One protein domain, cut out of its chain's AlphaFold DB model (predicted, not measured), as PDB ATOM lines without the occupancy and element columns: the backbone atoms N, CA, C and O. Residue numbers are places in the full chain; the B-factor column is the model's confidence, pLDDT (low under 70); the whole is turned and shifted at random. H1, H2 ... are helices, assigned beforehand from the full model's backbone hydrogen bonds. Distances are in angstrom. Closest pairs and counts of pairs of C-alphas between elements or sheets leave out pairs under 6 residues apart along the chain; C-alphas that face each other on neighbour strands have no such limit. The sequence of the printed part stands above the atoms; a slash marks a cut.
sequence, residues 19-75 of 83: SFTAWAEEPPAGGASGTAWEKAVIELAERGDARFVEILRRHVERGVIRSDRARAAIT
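This is residues 19 to 75 of the 83 residues of an uncharacterized protein of Comamonadaceae bacterium (UniProt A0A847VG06). Three helices, H2, H3 and H4, cross one another at steep angles, each touching the other two, and their centres make a triangle. The short H1 sits beside H2 and H3, away from H4. The printed part has 57 residues with four named helices, H1, H2, H3 and H4 in chain order, and no named strand; its class is all helix. It is compact, with a radius of gyration of the C-alphas of 9.8 A, and rounded, spanning 28 by 27 by 18 A.

H1, residues 22 to 25, is close to but not clearly touching H2, residues 36 to 46; their closest C-alphas, Ala 24 and Val 41, are 6.3 A apart. The hub is H3, residues 50 to 61, which touches three helices. H1 only just touches it, with 3 pairs of C-alphas within 8 A, through residues 52 to 55 of H3 alone; the closest C-alphas are those of Glu 25 and Ile 55, 6.3 A apart. H2 touches residues 51 to 56 of H3 alone, at a steep tilt of 56 degrees, opposite ways; the closest C-alphas, Ala 45 and Val 53, are 4.5 A apart. H4, residues 68 to 74, touches H3 at a steep tilt of 45 degrees, opposite ways, closest at the C-alphas of Val 53 and Ile 74, 5.9 A. H4 touches H2 at a steep tilt of 43 degrees, the same way, closest at the C-alphas of Glu 46 and Ala 73, 5.4 A. H1 and H4 are apart. In H2, H3 and H4 every O i to N i+4 pair is within hydrogen-bond range; H1 is too short for such a pair.

H1 begins at C-alpha 22, (343.752, 129.188, 238.910). From first to last C-alpha H2 measures 15.2 A, H3 16.4 A and H4 10.2 A. H4 ends at C-alpha 74, (333.789, 143.075, 246.822).

The C-alphas of Gly 30 and Gly 48, the two farthest apart, are 27.6 A apart. The printed part has no cut. The link from H2 to H3 is tight; those from H1 to H2 and from H3 to H4 are short. The mean pLDDT of the printed part is 89.1, and no printed residue is under 70.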
ATOM      1  N   SER A  19     348.941 129.194 238.778       70.25
ATOM      2  CA  SER A  19     348.798 130.086 239.927       70.25
ATOM      3  C   SER A  19     347.897 129.447 240.983       70.25
ATOM      4  O   SER A  19     346.903 128.809 240.648       70.25
ATOM      5  N   PHE A  20     348.211 129.648 242.265       78.75
ATOM      6  CA  PHE A  20     347.396 129.184 243.401       78.75
ATOM      7  C   PHE A  20     345.899 129.538 243.266       78.75
ATOM      8  O   PHE A  20     345.040 128.851 243.807       78.75
ATOM      9  N   THR A  21     345.589 130.589 242.508       86.50
ATOM     10  CA  THR A  21     344.245 131.100 242.229       86.50
ATOM     11  C   THR A  21     343.571 130.501 240.992       86.50
ATOM     12  O   THR A  21     342.404 130.790 240.758       86.50
ATOM     13  N   ALA A  22     344.253 129.666 240.202       87.75
ATOM     14  CA  ALA A  22     343.752 129.188 238.910       87.75
ATOM     15  C   ALA A  22     342.407 128.448 239.025       87.75
ATOM     16  O   ALA A  22     341.540 128.605 238.175       87.75
ATOM     17  N   TRP A  23     342.199 127.694 240.109       88.69
ATOM     18  CA  TRP A  23     340.925 127.015 240.372       88.69
ATOM     19  C   TRP A  23     339.762 127.992 240.598       88.69
ATOM     20  O   TRP A  23     338.615 127.639 240.350       88.69
ATOM     21  N   ALA A  24     340.040 129.206 241.079       91.56
ATOM     22  CA  ALA A  24     339.040 130.233 241.353       91.56
ATOM     23  C   ALA A  24     338.732 131.090 240.123       91.56
ATOM     24  O   ALA A  24     337.713 131.770 240.086       91.56
ATOM     25  N   GLU A  25     339.578 131.066 239.095       90.38
ATOM     26  CA  GLU A  25     339.313 131.748 237.823       90.38
ATOM     27  C   GLU A  25     338.317 130.966 236.952       90.38
ATOM     28  O   GLU A  25     337.561 131.561 236.180       90.38
ATOM     29  N   GLU A  26     338.269 129.642 237.113       90.19
ATOM     30  CA  GLU A  26     337.429 128.737 236.328       90.19
ATOM     31  C   GLU A  26     336.197 128.289 237.141       90.19
ATOM     32  O   GLU A  26     336.342 127.548 238.114       90.19
ATOM     33  N   PRO A  27     334.971 128.714 236.776       87.62
ATOM     34  CA  PRO A  27     333.766 128.265 237.461       87.62
ATOM     35  C   PRO A  27     333.428 126.802 237.124       87.62
ATOM     36  O   PRO A  27     333.745 126.329 236.029       87.62
ATOM     37  N   PRO A  28     332.729 126.083 238.021       87.94
ATOM     38  CA  PRO A  28     332.328 124.701 237.782       87.94
ATOM     39  C   PRO A  28     331.340 124.576 236.610       87.94
ATOM     40  O   PRO A  28     330.471 125.429 236.395       87.94
ATOM     41  N   ALA A  29     331.447 123.466 235.872       77.69
ATOM     42  CA  ALA A  29     330.512 123.119 234.807       77.69
ATOM     43  C   ALA A  29     329.103 122.919 235.394       77.69
ATOM     44  O   ALA A  29     328.904 122.071 236.260       77.69
ATOM     45  N   GLY A  30     328.136 123.723 234.944       78.62
ATOM     46  CA  GLY A  30     326.768 123.747 235.488       78.62
ATOM     47  C   GLY A  30     326.418 125.009 236.281       78.62
ATOM     48  O   GLY A  30     325.254 125.204 236.621       78.62
ATOM     49  N   GLY A  31     327.387 125.902 236.504       78.31
ATOM     50  CA  GLY A  31     327.168 127.198 237.142       78.31
ATOM     51  C   GLY A  31     327.697 127.256 238.572       78.31
ATOM     52  O   GLY A  31     327.731 126.265 239.294       78.31
ATOM     53  N   ALA A  32     328.134 128.446 238.976       83.06
ATOM     54  CA  ALA A  32     328.808 128.661 240.252       83.06
ATOM     55  C   ALA A  32     327.858 128.901 241.435       83.06
ATOM     56  O   ALA A  32     328.232 128.638 242.576       83.06
ATOM     57  N   SER A  33     326.651 129.406 241.185       81.25
ATOM     58  CA  SER A  33     325.748 129.868 242.244       81.25
ATOM     59  C   SER A  33     325.310 128.728 243.177       81.25
ATOM     60  O   SER A  33     324.861 127.680 242.723       81.25
ATOM     61  N   GLY A  34     325.417 128.941 244.485       83.94
ATOM     62  CA  GLY A  34     325.107 127.984 245.548       83.94
ATOM     63  C   GLY A  34     326.169 126.902 245.776       83.94
ATOM     64  O   GLY A  34     326.026 126.098 246.702       83.94
ATOM     65  N   THR A  35     327.233 126.860 244.971       89.88
ATOM     66  CA  THR A  35     328.226 125.778 245.023       89.88
ATOM     67  C   THR A  35     329.274 125.988 246.116       89.88
ATOM     68  O   THR A  35     329.502 127.095 246.604       89.88
ATOM     69  N   ALA A  36     329.966 124.907 246.490       91.38
ATOM     70  CA  ALA A  36     331.124 124.989 247.382       91.38
ATOM     71  C   ALA A  36     332.253 125.857 246.796       91.38
ATOM     72  O   ALA A  36     332.966 126.517 247.545       91.38
ATOM     73  N   TRP A  37     332.374 125.893 245.465       93.00
ATOM     74  CA  TRP A  37     333.330 126.748 244.767       93.00
ATOM     75  C   TRP A  37     333.047 128.229 245.025       93.00
ATOM     76  O   TRP A  37     333.942 128.946 245.460       93.00
ATOM     77  N   GLU A  38     331.795 128.673 244.856       94.31
ATOM     78  CA  GLU A  38     331.416 130.069 245.124       94.31
ATOM     79  C   GLU A  38     331.712 130.439 246.580       94.31
ATOM     80  O   GLU A  38     332.327 131.473 246.837       94.31
ATOM     81  N   LYS A  39     331.335 129.574 247.529       93.69
ATOM     82  CA  LYS A  39     331.590 129.804 248.959       93.69
ATOM     83  C   LYS A  39     333.078 129.989 249.251       93.69
ATOM     84  O   LYS A  39     333.434 130.937 249.941       93.69
ATOM     85  N   ALA A  40     333.938 129.141 248.688       93.69
ATOM     86  CA  ALA A  40     335.380 129.224 248.902       93.69
ATOM     87  C   ALA A  40     335.991 130.514 248.327       93.69
ATOM     88  O   ALA A  40     336.830 131.137 248.977       93.69
ATOM     89  N   VAL A  41     335.563 130.941 247.132       92.62
ATOM     90  CA  VAL A  41     336.028 132.206 246.533       92.62
ATOM     91  C   VAL A  41     335.593 133.400 247.389       92.62
ATOM     92  O   VAL A  41     336.409 134.281 247.662       92.62
ATOM     93  N   ILE A  42     334.339 133.409 247.857       93.94
ATOM     94  CA  ILE A  42     333.812 134.462 248.738       93.94
ATOM     95  C   ILE A  42     334.570 134.500 250.068       93.94
ATOM     96  O   ILE A  42     335.016 135.568 250.468       93.94
ATOM     97  N   GLU A  43     334.776 133.363 250.733       93.44
ATOM     98  CA  GLU A  43     335.479 133.307 252.024       93.44
ATOM     99  C   GLU A  43     336.923 133.818 251.933       93.44
ATOM    100  O   GLU A  43     337.420 134.461 252.859       93.44
ATOM    101  N   LEU A  44     337.615 133.551 250.823       92.44
ATOM    102  CA  LEU A  44     338.973 134.052 250.604       92.44
ATOM    103  C   LEU A  44     338.997 135.554 250.297       92.44
ATOM    104  O   LEU A  44     339.904 136.250 250.756       92.44
ATOM    105  N   ALA A  45     337.991 136.062 249.583       91.44
ATOM    106  CA  ALA A  45     337.816 137.496 249.373       91.44
ATOM    107  C   ALA A  45     337.476 138.230 250.684       91.44
ATOM    108  O   ALA A  45     338.085 139.251 250.984       91.44
ATOM    109  N   GLU A  46     336.582 137.675 251.512       91.19
ATOM    110  CA  GLU A  46     336.207 138.222 252.829       91.19
ATOM    111  C   GLU A  46     337.391 138.268 253.807       91.19
ATOM    112  O   GLU A  46     337.481 139.167 254.638       91.19
ATOM    113  N   ARG A  47     338.341 137.330 253.688       89.81
ATOM    114  CA  ARG A  47     339.610 137.358 254.440       89.81
ATOM    115  C   ARG A  47     340.572 138.458 253.978       89.81
ATOM    116  O   ARG A  47     341.612 138.640 254.605       89.81
ATOM    117  N   GLY A  48     340.250 139.165 252.895       83.50
ATOM    118  CA  GLY A  48     341.037 140.274 252.368       83.50
ATOM    119  C   GLY A  48     342.165 139.869 251.416       83.50
ATOM    120  O   GLY A  48     343.054 140.683 251.168       83.50
ATOM    121  N   ASP A  49     342.173 138.647 250.861       86.88
ATOM    122  CA  ASP A  49     343.146 138.322 249.808       86.88
ATOM    123  C   ASP A  49     342.764 139.060 248.518       86.88
ATOM    124  O   ASP A  49     341.820 138.688 247.816       86.88
ATOM    125  N   ALA A  50     343.527 140.105 248.195       87.44
ATOM    126  CA  ALA A  50     343.278 140.986 247.056       87.44
ATOM    127  C   ALA A  50     343.127 140.238 245.719       87.44
ATOM    128  O   ALA A  50     342.372 140.675 244.850       87.44
ATOM    129  N   ARG A  51     343.799 139.088 245.549       89.81
ATOM    130  CA  ARG A  51     343.674 138.281 244.324       89.81
ATOM    131  C   ARG A  51     342.287 137.656 244.221       89.81
ATOM    132  O   ARG A  51     341.696 137.662 243.147       89.81
ATOM    133  N   PHE A  52     341.756 137.149 245.332       91.31
ATOM    134  CA  PHE A  52     340.414 136.569 245.373       91.31
ATOM    135  C   PHE A  52     339.323 137.635 245.319       91.31
ATOM    136  O   PHE A  52     338.296 137.385 244.697       91.31
ATOM    137  N   VAL A  53     339.557 138.831 245.872       92.44
ATOM    138  CA  VAL A  53     338.649 139.980 245.699       92.44
ATOM    139  C   VAL A  53     338.507 140.342 244.216       92.44
ATOM    140  O   VAL A  53     337.390 140.472 243.718       92.44
ATOM    141  N   GLU A  54     339.620 140.430 243.484       92.88
ATOM    142  CA  GLU A  54     339.611 140.718 242.043       92.88
ATOM    143  C   GLU A  54     338.935 139.600 241.231       92.88
ATOM    144  O   GLU A  54     338.121 139.863 240.344       92.88
ATOM    145  N   ILE A  55     339.214 138.335 241.556       93.06
ATOM    146  CA  ILE A  55     338.564 137.185 240.909       93.06
ATOM    147  C   ILE A  55     337.054 137.194 241.161       93.06
ATOM    148  O   ILE A  55     336.265 137.033 240.226       93.06
ATOM    149  N   LEU A  56     336.639 137.424 242.409       93.81
ATOM    150  CA  LEU A  56     335.234 137.503 242.786       93.81
ATOM    151  C   LEU A  56     334.532 138.640 242.039       93.81
ATOM    152  O   LEU A  56     333.455 138.426 241.481       93.81
ATOM    153  N   ARG A  57     335.167 139.815 241.952       94.00
ATOM    154  CA  ARG A  57     334.656 140.964 241.199       94.00
ATOM    155  C   ARG A  57     334.386 140.607 239.738       94.00
ATOM    156  O   ARG A  57     333.273 140.825 239.265       94.00
ATOM    157  N   ARG A  58     335.348 139.983 239.050       94.31
ATOM    158  CA  ARG A  58     335.184 139.555 237.647       94.31
ATOM    159  C   ARG A  58     334.026 138.577 237.466       94.31
ATOM    160  O   ARG A  58     333.290 138.661 236.484       94.31
ATOM    161  N   HIS A  59     333.848 137.640 238.397       94.12
ATOM    162  CA  HIS A  59     332.740 136.681 238.336       94.12
ATOM    163  C   HIS A  59     331.382 137.325 238.593       94.12
ATOM    164  O   HIS A  59     330.402 136.933 237.956       94.12
ATOM    165  N   VAL A  60     331.320 138.319 239.479       92.88
ATOM    166  CA  VAL A  60     330.107 139.112 239.716       92.88
ATOM    167  C   VAL A  60     329.761 139.956 238.487       92.88
ATOM    168  O   VAL A  60     328.619 139.919 238.033       92.88
ATOM    169  N   GLU A  61     330.737 140.647 237.892       93.19
ATOM    170  CA  GLU A  61     330.556 141.459 236.674       93.19
ATOM    171  C   GLU A  61     330.084 140.614 235.480       93.19
ATOM    172  O   GLU A  61     329.203 141.025 234.725       93.19
ATOM    173  N   ARG A  62     330.606 139.389 235.338       91.19
ATOM    174  CA  ARG A  62     330.176 138.426 234.307       91.19
ATOM    175  C   ARG A  62     328.842 137.741 234.626       91.19
ATOM    176  O   ARG A  62     328.347 136.965 233.809       91.19
ATOM    177  N   GLY A  63     328.276 137.964 235.813       91.38
ATOM    178  CA  GLY A  63     327.051 137.312 236.275       91.38
ATOM    179  C   GLY A  63     327.195 135.805 236.519       91.38
ATOM    180  O   GLY A  63     326.185 135.103 236.533       91.38
ATOM    181  N   VAL A  64     328.424 135.307 236.693       92.00
ATOM    182  CA  VAL A  64     328.723 133.915 237.076       92.00
ATOM    183  C   VAL A  64     328.322 133.684 238.531       92.00
ATOM    184  O   VAL A  64     327.686 132.681 238.856       92.00
ATOM    185  N   ILE A  65     328.659 134.649 239.386       92.25
ATOM    186  CA  ILE A  65     328.251 134.721 240.785       92.25
ATOM    187  C   ILE A  65     327.232 135.855 240.919       92.25
ATOM    188  O   ILE A  65     327.462 136.963 240.440       92.25
ATOM    189  N   ARG A  66     326.089 135.585 241.558       90.00
ATOM    190  CA  ARG A  66     324.998 136.568 241.705       90.00
ATOM    191  C   ARG A  66     324.549 136.783 243.146       90.00
ATOM    192  O   ARG A  66     323.632 137.566 243.366       90.00
ATOM    193  N   SER A  67     325.160 136.091 244.104       89.94
ATOM    194  CA  SER A  67     324.771 136.178 245.508       89.94
ATOM    195  C   SER A  67     325.048 137.566 246.094       89.94
ATOM    196  O   SER A  67     326.068 138.196 245.802       89.94
ATOM    197  N   ASP A  68     324.158 138.038 246.970       90.62
ATOM    198  CA  ASP A  68     324.342 139.318 247.667       90.62
ATOM    199  C   ASP A  68     325.584 139.309 248.566       90.62
ATOM    200  O   ASP A  68     326.288 140.311 248.663       90.62
ATOM    201  N   ARG A  69     325.925 138.147 249.141       91.38
ATOM    202  CA  ARG A  69     327.158 137.959 249.919       91.38
ATOM    203  C   ARG A  69     328.410 138.252 249.088       91.38
ATOM    204  O   ARG A  69     329.303 138.945 249.561       91.38
ATOM    205  N   ALA A  70     328.462 137.785 247.840       90.81
ATOM    206  CA  ALA A  70     329.584 138.074 246.950       90.81
ATOM    207  C   ALA A  70     329.712 139.568 246.642       90.81
ATOM    208  O   ALA A  70     330.817 140.104 246.617       90.81
ATOM    209  N   ARG A  71     328.579 140.253 246.441       90.75
ATOM    210  CA  ARG A  71     328.548 141.707 246.217       90.75
ATOM    211  C   ARG A  71     329.016 142.487 247.446       90.75
ATOM    212  O   ARG A  71     329.748 143.464 247.304       90.75
ATOM    213  N   ALA A  72     328.638 142.038 248.642       90.75
ATOM    214  CA  ALA A  72     329.114 142.622 249.890       90.75
ATOM    215  C   ALA A  72     330.630 142.431 250.066       90.75
ATOM    216  O   ALA A  72     331.311 143.371 250.451       90.75
ATOM    217  N   ALA A  73     331.169 141.260 249.709       88.69
ATOM    218  CA  ALA A  73     332.592 140.947 249.851       88.69
ATOM    219  C   ALA A  73     333.520 141.737 248.900       88.69
ATOM    220  O   ALA A  73     334.694 141.914 249.211       88.69
ATOM    221  N   ILE A  74     333.021 142.212 247.749       87.25
ATOM    222  CA  ILE A  74     333.789 143.075 246.822       87.25
ATOM    223  C   ILE A  74     333.610 144.567 247.096       87.25
ATOM    224  O   ILE A  74     334.395 145.382 246.608       87.25
ATOM    225  N   THR A  75     332.562 144.935 247.833       77.62
ATOM    226  CA  THR A  75     332.381 146.314 248.266       77.62
ATOM    227  C   THR A  75     333.348 146.520 249.421       77.62
ATOM    228  O   THR A  75     333.228 145.810 250.419       77.62
TER     229      THR A  75